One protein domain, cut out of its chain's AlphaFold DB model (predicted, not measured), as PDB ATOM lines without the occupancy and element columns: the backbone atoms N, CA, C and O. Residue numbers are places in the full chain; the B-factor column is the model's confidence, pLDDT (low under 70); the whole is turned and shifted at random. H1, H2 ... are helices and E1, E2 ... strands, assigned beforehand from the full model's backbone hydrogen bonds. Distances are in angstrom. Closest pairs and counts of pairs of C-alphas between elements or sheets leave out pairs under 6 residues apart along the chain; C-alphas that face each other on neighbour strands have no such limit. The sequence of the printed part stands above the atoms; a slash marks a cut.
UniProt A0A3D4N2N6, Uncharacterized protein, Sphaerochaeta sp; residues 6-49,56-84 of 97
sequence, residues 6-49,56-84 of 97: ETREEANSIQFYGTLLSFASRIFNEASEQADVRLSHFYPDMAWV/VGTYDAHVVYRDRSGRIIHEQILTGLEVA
ATOM      1  N   GLU A   6      25.587 -16.534  83.756       55.19
ATOM      2  CA  GLU A   6      25.496 -17.562  82.698       55.19
ATOM      3  C   GLU A   6      24.275 -18.480  82.870       55.19
ATOM      4  O   GLU A   6      23.539 -18.727  81.924       55.19
ATOM      5  N   THR A   7      23.978 -18.902  84.099       63.06
ATOM      6  CA  THR A   7      22.891 -19.853  84.391       63.06
ATOM      7  C   THR A   7      21.483 -19.295  84.179       63.06
ATOM      8  O   THR A   7      20.546 -20.067  83.992       63.06
ATOM      9  N   ARG A   8      21.295 -17.969  84.209       60.97
ATOM     10  CA  ARG A   8      19.969 -17.343  84.042       60.97
ATOM     11  C   ARG A   8      19.622 -17.092  82.580       60.97
ATOM     12  O   ARG A   8      18.463 -17.261  82.214       60.97
ATOM     13  N   GLU A   9      20.596 -16.710  81.759       64.62
ATOM     14  CA  GLU A   9      20.388 -16.540  80.316       64.62
ATOM     15  C   GLU A   9      20.190 -17.888  79.615       64.62
ATOM     16  O   GLU A   9      19.270 -18.039  78.809       64.62
ATOM     17  N   GLU A  10      20.962 -18.910  79.995       65.00
ATOM     18  CA  GLU A  10      20.762 -20.279  79.506       65.00
ATOM     19  C   GLU A  10      19.383 -20.825  79.908       65.00
ATOM     20  O   GLU A  10      18.659 -21.363  79.074       65.00
ATOM     21  N   ALA A  11      18.957 -20.610  81.156       63.84
ATOM     22  CA  ALA A  11      17.632 -21.028  81.611       63.84
ATOM     23  C   ALA A  11      16.495 -20.298  80.873       63.84
ATOM     24  O   ALA A  11      15.525 -20.936  80.463       63.84
ATOM     25  N   ASN A  12      16.624 -18.984  80.660       70.31
ATOM     26  CA  ASN A  12      15.640 -18.200  79.911       70.31
ATOM     27  C   ASN A  12      15.563 -18.633  78.444       70.31
ATOM     28  O   ASN A  12      14.461 -18.777  77.918       70.31
ATOM     29  N   SER A  13      16.703 -18.888  77.798       70.00
ATOM     30  CA  SER A  13      16.729 -19.352  76.408       70.00
ATOM     31  C   SER A  13      16.118 -20.748  76.268       70.00
ATOM     32  O   SER A  13      15.255 -20.944  75.418       70.00
ATOM     33  N   ILE A  14      16.446 -21.700  77.148       75.00
ATOM     34  CA  ILE A  14      15.824 -23.037  77.173       75.00
ATOM     35  C   ILE A  14      14.309 -22.934  77.380       75.00
ATOM     36  O   ILE A  14      13.537 -23.621  76.706       75.00
ATOM     37  N   GLN A  15      13.865 -22.057  78.282       75.00
ATOM     38  CA  GLN A  15      12.445 -21.847  78.545       75.00
ATOM     39  C   GLN A  15      11.728 -21.179  77.362       75.00
ATOM     40  O   GLN A  15      10.596 -21.552  77.037       75.00
ATOM     41  N   PHE A  16      12.396 -20.262  76.663       77.56
ATOM     42  CA  PHE A  16      11.910 -19.648  75.432       77.56
ATOM     43  C   PHE A  16      11.797 -20.667  74.287       77.56
ATOM     44  O   PHE A  16      10.723 -20.802  73.701       77.56
ATOM     45  N   TYR A  17      12.841 -21.465  74.028       72.00
ATOM     46  CA  TYR A  17      12.815 -22.533  73.019       72.00
ATOM     47  C   TYR A  17      11.745 -23.584  73.324       72.00
ATOM     48  O   TYR A  17      11.034 -24.020  72.420       72.00
ATOM     49  N   GLY A  18      11.580 -23.962  74.595       80.00
ATOM     50  CA  GLY A  18      10.520 -24.875  75.023       80.00
ATOM     51  C   GLY A  18       9.123 -24.300  74.788       80.00
ATOM     52  O   GLY A  18       8.230 -25.007  74.319       80.00
ATOM     53  N   THR A  19       8.943 -23.002  75.039       76.00
ATOM     54  CA  THR A  19       7.675 -22.304  74.788       76.00
ATOM     55  C   THR A  19       7.375 -22.239  73.290       76.00
ATOM     56  O   THR A  19       6.277 -22.620  72.880       76.00
ATOM     57  N   LEU A  20       8.357 -21.866  72.463       74.62
ATOM     58  CA  LEU A  20       8.226 -21.811  71.006       74.62
ATOM     59  C   LEU A  20       7.921 -23.188  70.404       74.62
ATOM     60  O   LEU A  20       7.018 -23.318  69.578       74.62
ATOM     61  N   LEU A  21       8.621 -24.230  70.860       76.75
ATOM     62  CA  LEU A  21       8.383 -25.598  70.413       76.75
ATOM     63  C   LEU A  21       6.981 -26.071  70.808       76.75
ATOM     64  O   LEU A  21       6.270 -26.633  69.982       76.75
ATOM     65  N   SER A  22       6.546 -25.788  72.039       72.38
ATOM     66  CA  SER A  22       5.203 -26.156  72.502       72.38
ATOM     67  C   SER A  22       4.091 -25.452  71.718       72.38
ATOM     68  O   SER A  22       3.054 -26.054  71.444       72.38
ATOM     69  N   PHE A  23       4.315 -24.202  71.310       79.69
ATOM     70  CA  PHE A  23       3.400 -23.441  70.465       79.69
ATOM     71  C   PHE A  23       3.340 -24.019  69.047       79.69
ATOM     72  O   PHE A  23       2.251 -24.316  68.556       79.69
ATOM     73  N   ALA A  24       4.499 -24.284  68.435       71.00
ATOM     74  CA  ALA A  24       4.583 -24.925  67.126       71.00
ATOM     75  C   ALA A  24       3.909 -26.308  67.122       71.00
ATOM     76  O   ALA A  24       3.150 -26.620  66.208       71.00
ATOM     77  N   SER A  25       4.109 -27.117  68.170       73.44
ATOM     78  CA  SER A  25       3.452 -28.422  68.310       73.44
ATOM     79  C   SER A  25       1.937 -28.316  68.477       73.44
ATOM     80  O   SER A  25       1.220 -29.166  67.960       73.44
ATOM     81  N   ARG A  26       1.425 -27.288  69.169       75.56
ATOM     82  CA  ARG A  26      -0.025 -27.053  69.293       75.56
ATOM     83  C   ARG A  26      -0.648 -26.650  67.962       75.56
ATOM     84  O   ARG A  26      -1.666 -27.224  67.603       75.56
ATOM     85  N   ILE A  27      -0.011 -25.743  67.218       71.81
ATOM     86  CA  ILE A  27      -0.444 -25.384  65.858       71.81
ATOM     87  C   ILE A  27      -0.438 -26.619  64.960       71.81
ATOM     88  O   ILE A  27      -1.401 -26.858  64.241       71.81
ATOM     89  N   PHE A  28       0.632 -27.416  65.015       67.25
ATOM     90  CA  PHE A  28       0.762 -28.606  64.183       67.25
ATOM     91  C   PHE A  28      -0.299 -29.660  64.514       67.25
ATOM     92  O   PHE A  28      -0.913 -30.205  63.604       67.25
ATOM     93  N   ASN A  29      -0.551 -29.920  65.802       67.50
ATOM     94  CA  ASN A  29      -1.592 -30.858  66.222       67.50
ATOM     95  C   ASN A  29      -2.987 -30.381  65.797       67.50
ATOM     96  O   ASN A  29      -3.707 -31.163  65.182       67.50
ATOM     97  N   GLU A  30      -3.322 -29.107  66.029       64.75
ATOM     98  CA  GLU A  30      -4.604 -28.511  65.621       64.75
ATOM     99  C   GLU A  30      -4.793 -28.566  64.093       64.75
ATOM    100  O   GLU A  30      -5.845 -28.967  63.601       64.75
ATOM    101  N   ALA A  31      -3.745 -28.252  63.325       61.97
ATOM    102  CA  ALA A  31      -3.756 -28.378  61.869       61.97
ATOM    103  C   ALA A  31      -3.872 -29.840  61.399       61.97
ATOM    104  O   ALA A  31      -4.429 -30.102  60.334       61.97
ATOM    105  N   SER A  32      -3.349 -30.798  62.171       62.12
ATOM    106  CA  SER A  32      -3.336 -32.217  61.799       62.12
ATOM    107  C   SER A  32      -4.622 -32.971  62.149       62.12
ATOM    108  O   SER A  32      -4.962 -33.919  61.440       62.12
ATOM    109  N   GLU A  33      -5.351 -32.578  63.201       58.91
ATOM    110  CA  GLU A  33      -6.508 -33.346  63.685       58.91
ATOM    111  C   GLU A  33      -7.788 -33.115  62.861       58.91
ATOM    112  O   GLU A  33      -8.625 -34.016  62.805       58.91
ATOM    113  N   GLN A  34      -7.936 -31.985  62.154       61.28
ATOM    114  CA  GLN A  34      -9.122 -31.694  61.326       61.28
ATOM    115  C   GLN A  34      -8.850 -30.748  60.139       61.28
ATOM    116  O   GLN A  34      -9.580 -29.783  59.907       61.28
ATOM    117  N   ALA A  35      -7.841 -31.022  59.312       54.16
ATOM    118  CA  ALA A  35      -7.766 -30.325  58.027       54.16
ATOM    119  C   ALA A  35      -8.903 -30.802  57.097       54.16
ATOM    120  O   ALA A  35      -8.812 -31.856  56.462       54.16
ATOM    121  N   ASP A  36      -9.990 -30.026  56.993       54.34
ATOM    122  CA  ASP A  36     -10.918 -30.142  55.862       54.34
ATOM    123  C   ASP A  36     -10.122 -29.869  54.583       54.34
ATOM    124  O   ASP A  36      -9.695 -28.743  54.313       54.34
ATOM    125  N   VAL A  37      -9.921 -30.916  53.782       57.28
ATOM    126  CA  VAL A  37      -9.044 -30.884  52.608       57.28
ATOM    127  C   VAL A  37      -9.498 -29.833  51.579       57.28
ATOM    128  O   VAL A  37      -8.688 -29.360  50.782       57.28
ATOM    129  N   ARG A  38     -10.771 -29.408  51.633       60.88
ATOM    130  CA  ARG A  38     -11.353 -28.350  50.786       60.88
ATOM    131  C   ARG A  38     -10.839 -26.948  51.115       60.88
ATOM    132  O   ARG A  38     -10.917 -26.077  50.253       60.88
ATOM    133  N   LEU A  39     -10.322 -26.732  52.325       54.94
ATOM    134  CA  LEU A  39      -9.756 -25.454  52.763       54.94
ATOM    135  C   LEU A  39      -8.231 -25.380  52.599       54.94
ATOM    136  O   LEU A  39      -7.686 -24.282  52.577       54.94
ATOM    137  N   SER A  40      -7.546 -26.515  52.410       55.66
ATOM    138  CA  SER A  40      -6.078 -26.581  52.261       55.66
ATOM    139  C   SER A  40      -5.535 -25.695  51.139       55.66
ATOM    140  O   SER A  40      -4.437 -25.172  51.255       55.66
ATOM    141  N   HIS A  41      -6.310 -25.489  50.069       57.22
ATOM    142  CA  HIS A  41      -5.920 -24.625  48.949       57.22
ATOM    143  C   HIS A  41      -5.865 -23.129  49.306       57.22
ATOM    144  O   HIS A  41      -5.300 -22.357  48.539       57.22
ATOM    145  N   PHE A  42      -6.466 -22.715  50.427       57.75
ATOM    146  CA  PHE A  42      -6.461 -21.323  50.891       57.75
ATOM    147  C   PHE A  42      -5.378 -21.043  51.937       57.75
ATOM    148  O   PHE A  42      -5.180 -19.885  52.300       57.75
ATOM    149  N   TYR A  43      -4.688 -22.077  52.429       59.56
ATOM    150  CA  TYR A  43      -3.582 -21.899  53.363       59.56
ATOM    151  C   TYR A  43      -2.267 -21.668  52.611       59.56
ATOM    152  O   TYR A  43      -2.062 -22.239  51.536       59.56
ATOM    153  N   PRO A  44      -1.366 -20.832  53.152       61.81
ATOM    154  CA  PRO A  44      -0.055 -20.629  52.556       61.81
ATOM    155  C   PRO A  44       0.728 -21.950  52.524       61.81
ATOM    156  O   PRO A  44       0.807 -22.650  53.531       61.81
ATOM    157  N   ASP A  45       1.341 -22.263  51.376       67.94
ATOM    158  CA  ASP A  45       2.179 -23.461  51.165       67.94
ATOM    159  C   ASP A  45       3.377 -23.514  52.136       67.94
ATOM    160  O   ASP A  45       3.876 -24.578  52.492       67.94
ATOM    161  N   MET A  46       3.822 -22.349  52.627       67.44
ATOM    162  CA  MET A  46       4.875 -22.226  53.635       67.44
ATOM    163  C   MET A  46       4.590 -21.082  54.612       67.44
ATOM    164  O   MET A  46       4.271 -19.968  54.198       67.44
ATOM    165  N   ALA A  47       4.805 -21.335  55.906       79.25
ATOM    166  CA  ALA A  47       4.832 -20.323  56.962       79.25
ATOM    167  C   ALA A  47       6.227 -20.278  57.600       79.25
ATOM    168  O   ALA A  47       6.823 -21.317  57.885       79.25
ATOM    169  N   TRP A  48       6.768 -19.075  57.787       80.38
ATOM    170  CA  TRP A  48       8.090 -18.863  58.373       80.38
ATOM    171  C   TRP A  48       7.899 -18.252  59.756       80.38
ATOM    172  O   TRP A  48       7.245 -17.221  59.891       80.38
ATOM    173  N   VAL A  49       8.461 -18.891  60.781       84.38
ATOM    174  CA  VAL A  49       8.355 -18.438  62.172       84.38
ATOM    175  C   VAL A  49       9.753 -18.153  62.699       84.38
ATOM    176  O   VAL A  49      10.654 -18.982  62.572       84.38
ATOM    177  N   VAL A  56      13.140  -3.867  76.615       94.75
ATOM    178  CA  VAL A  56      11.828  -3.243  76.850       94.75
ATOM    179  C   VAL A  56      11.734  -1.902  76.120       94.75
ATOM    180  O   VAL A  56      12.626  -1.062  76.247       94.75
ATOM    181  N   GLY A  57      10.650  -1.700  75.374       95.12
ATOM    182  CA  GLY A  57      10.447  -0.501  74.570       95.12
ATOM    183  C   GLY A  57       9.382  -0.673  73.494       95.12
ATOM    184  O   GLY A  57       8.738  -1.716  73.394       95.12
ATOM    185  N   THR A  58       9.211   0.366  72.682       95.31
ATOM    186  CA  THR A  58       8.310   0.369  71.527       95.31
ATOM    187  C   THR A  58       9.135   0.393  70.251       95.31
ATOM    188  O   THR A  58      10.036   1.222  70.116       95.31
ATOM    189  N   TYR A  59       8.819  -0.505  69.325       94.25
ATOM    190  CA  TYR A  59       9.557  -0.690  68.082       94.25
ATOM    191  C   TYR A  59       8.625  -0.682  66.881       94.25
ATOM    192  O   TYR A  59       7.451  -1.033  66.981       94.25
ATOM    193  N   ASP A  60       9.199  -0.368  65.730       94.75
ATOM    194  CA  ASP A  60       8.577  -0.632  64.445       94.75
ATOM    195  C   ASP A  60       9.327  -1.789  63.778       94.75
ATOM    196  O   ASP A  60      10.560  -1.846  63.816       94.75
ATOM    197  N   ALA A  61       8.594  -2.717  63.168       91.81
ATOM    198  CA  ALA A  61       9.166  -3.791  62.366       91.81
ATOM    199  C   ALA A  61       8.875  -3.561  60.884       91.81
ATOM    200  O   ALA A  61       7.751  -3.247  60.491       91.81
ATOM    201  N   HIS A  62       9.896  -3.761  60.052       94.94
ATOM    202  CA  HIS A  62       9.783  -3.718  58.598       94.94
ATOM    203  C   HIS A  62       9.959  -5.126  58.040       94.94
ATOM    204  O   HIS A  62      11.055  -5.687  58.050       94.94
ATOM    205  N   VAL A  63       8.858  -5.708  57.576       92.94
ATOM    206  CA  VAL A  63       8.826  -7.041  56.978       92.94
ATOM    207  C   VAL A  63       8.952  -6.887  55.468       92.94
ATOM    208  O   VAL A  63       8.114  -6.248  54.837       92.94
ATOM    209  N   VAL A  64      10.001  -7.472  54.887       93.69
ATOM    210  CA  VAL A  64      10.311  -7.362  53.455       93.69
ATOM    211  C   VAL A  64      10.310  -8.746  52.820       93.69
ATOM    212  O   VAL A  64      11.171  -9.578  53.114       93.69
ATOM    213  N   TYR A  65       9.381  -8.970  51.895       92.19
ATOM    214  CA  TYR A  65       9.289 -10.188  51.099       92.19
ATOM    215  C   TYR A  65      10.094 -10.029  49.822       92.19
ATOM    216  O   TYR A  65       9.932  -9.052  49.085       92.19
ATOM    217  N   ARG A  66      10.948 -11.011  49.538       92.38
ATOM    218  CA  ARG A  66      11.786 -11.036  48.339       92.38
ATOM    219  C   ARG A  66      11.523 -12.295  47.529       92.38
ATOM    220  O   ARG A  66      11.312 -13.362  48.098       92.38
ATOM    221  N   ASP A  67      11.563 -12.169  46.207       90.50
ATOM    222  CA  ASP A  67      11.567 -13.323  45.311       90.50
ATOM    223  C   ASP A  67      12.943 -14.015  45.282       90.50
ATOM    224  O   ASP A  67      13.911 -13.589  45.917       90.50
ATOM    225  N   ARG A  68      13.050 -15.088  44.489       89.12
ATOM    226  CA  ARG A  68      14.297 -15.850  44.323       89.12
ATOM    227  C   ARG A  68      15.462 -15.009  43.776       89.12
ATOM    228  O   ARG A  68      16.611 -15.352  44.026       89.12
ATOM    229  N   SER A  69      15.187 -13.942  43.026       94.50
ATOM    230  CA  SER A  69      16.209 -13.030  42.494       94.50
ATOM    231  C   SER A  69      16.646 -11.959  43.502       94.50
ATOM    232  O   SER A  69      17.563 -11.190  43.221       94.50
ATOM    233  N   GLY A  70      16.012 -11.913  44.678       92.69
ATOM    234  CA  GLY A  70      16.241 -10.896  45.702       92.69
ATOM    235  C   GLY A  70      15.440  -9.612  45.481       92.69
ATOM    236  O   GLY A  70      15.576  -8.671  46.266       92.69
ATOM    237  N   ARG A  71      14.588  -9.554  44.450       94.25
ATOM    238  CA  ARG A  71      13.704  -8.414  44.209       94.25
ATOM    239  C   ARG A  71      12.617  -8.390  45.275       94.25
ATOM    240  O   ARG A  71      12.010  -9.413  45.573       94.25
ATOM    241  N   ILE A  72      12.346  -7.205  45.810       94.69
ATOM    242  CA  ILE A  72      11.257  -6.999  46.761       94.69
ATOM    243  C   ILE A  72       9.915  -7.133  46.034       94.69
ATOM    244  O   ILE A  72       9.687  -6.482  45.010       94.69
ATOM    245  N   ILE A  73       9.047  -7.993  46.562       93.81
ATOM    246  CA  ILE A  73       7.709  -8.262  46.019       93.81
ATOM    247  C   ILE A  73       6.599  -7.718  46.918       93.81
ATOM    248  O   ILE A  73       5.541  -7.352  46.418       93.81
ATOM    249  N   HIS A  74       6.850  -7.605  48.221       92.69
ATOM    250  CA  HIS A  74       5.914  -7.020  49.171       92.69
ATOM    251  C   HIS A  74       6.661  -6.477  50.390       92.69
ATOM    252  O   HIS A  74       7.712  -6.998  50.766       92.69
ATOM    253  N   GLU A  75       6.106  -5.444  51.016       94.69
ATOM    254  CA  GLU A  75       6.615  -4.870  52.256       94.69
ATOM    255  C   GLU A  75       5.452  -4.549  53.188       94.69
ATOM    256  O   GLU A  75       4.416  -4.049  52.747       94.69
ATOM    257  N   GLN A  76       5.652  -4.783  54.481       94.12
ATOM    258  CA  GLN A  76       4.721  -4.386  55.526       94.12
ATOM    259  C   GLN A  76       5.485  -3.714  56.661       94.12
ATOM    260  O   GLN A  76       6.505  -4.222  57.128       94.12
ATOM    261  N   ILE A  77       4.978  -2.569  57.113       95.19
ATOM    262  CA  ILE A  77       5.476  -1.888  58.306       95.19
ATOM    263  C   ILE A  77       4.475  -2.144  59.429       95.19
ATOM    264  O   ILE A  77       3.292  -1.828  59.301       95.19
ATOM    265  N   LEU A  78       4.960  -2.732  60.514       92.50
ATOM    266  CA  LEU A  78       4.221  -2.948  61.748       92.50
ATOM    267  C   LEU A  78       4.699  -1.906  62.748       92.50
ATOM    268  O   LEU A  78       5.854  -1.939  63.166       92.50
ATOM    269  N   THR A  79       3.835  -0.961  63.094       95.12
ATOM    270  CA  THR A  79       4.200   0.152  63.972       95.12
ATOM    271  C   THR A  79       3.767  -0.091  65.406       95.12
ATOM    272  O   THR A  79       2.697  -0.659  65.632       95.12
ATOM    273  N   GLY A  80       4.524   0.433  66.367       93.56
ATOM    274  CA  GLY A  80       4.089   0.470  67.766       93.56
ATOM    275  C   GLY A  80       4.091  -0.895  68.457       93.56
ATOM    276  O   GLY A  80       3.279  -1.137  69.348       93.56
ATOM    277  N   LEU A  81       4.989  -1.790  68.051       92.19
ATOM    278  CA  LEU A  81       5.179  -3.087  68.687       92.19
ATOM    279  C   LEU A  81       5.768  -2.887  70.083       92.19
ATOM    280  O   LEU A  81       6.901  -2.429  70.238       92.19
ATOM    281  N   GLU A  82       4.989  -3.219  71.107       92.94
ATOM    282  CA  GLU A  82       5.394  -3.077  72.501       92.94
ATOM    283  C   GLU A  82       6.095  -4.342  73.007       92.94
ATOM    284  O   GLU A  82       5.541  -5.443  72.990       92.94
ATOM    285  N   VAL A  83       7.314  -4.165  73.508       93.06
ATOM    286  CA  VAL A  83       8.085  -5.194  74.203       93.06
ATOM    287  C   VAL A  83       8.060  -4.866  75.688       93.06
ATOM    288  O   VAL A  83       8.668  -3.889  76.127       93.06
ATOM    289  N   ALA A  84       7.361  -5.693  76.465       91.44
ATOM    290  CA  ALA A  84       7.176  -5.521  77.902       91.44
ATOM    291  C   ALA A  84       7.658  -6.761  78.684       91.44
ATOM    292  O   ALA A  84       7.611  -7.877  78.158       91.44
TER     293      ALA A  84
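Overview. This is residues 6 to 49 and 56 to 84 of the 97 residues of an uncharacterized protein of Sphaerochaeta sp (UniProt A0A3D4N2N6). A long two-stranded hairpin, E1 and E2, and one long helix, H1, make two separate parts with open space between them; after H1, residues 34 to 49 fold back into that space. The printed part has 73 residues, in the order H1, E1, E2, with an antiparallel sheet E1 - E2, class mixed. It is extended, with a radius of gyration of the C-alphas of 17.4 A and spans of 48 by 36 by 25 A.

Arrangement. Look first at E1, residues 57 to 66, and E2, residues 72 to 83: this hairpin is antiparallel at 166 degrees, with a tight link. N 61 and O 78 are within hydrogen-bond range at 2.8 A. E2 bends by 67 degrees at residue 80. H1, residues 6 to 33, is apart from E2; its every O i to N i+4 pair is within hydrogen-bond range.

Along the chain. Find C-alpha 6 at (25.496, -17.562, 82.698); from there H1 runs 40.4 A. E1 measures 28.3 A; E2 measures 27.7 A, ending at C-alpha 83, (8.085, -5.194, 74.203).

Size, cuts and confidence. Residues 50 to 55 are not printed; C-alphas 49 and 56 stand 21.4 A apart across the cut. Residues 6 to 11 and 28 to 46 have pLDDT under 70.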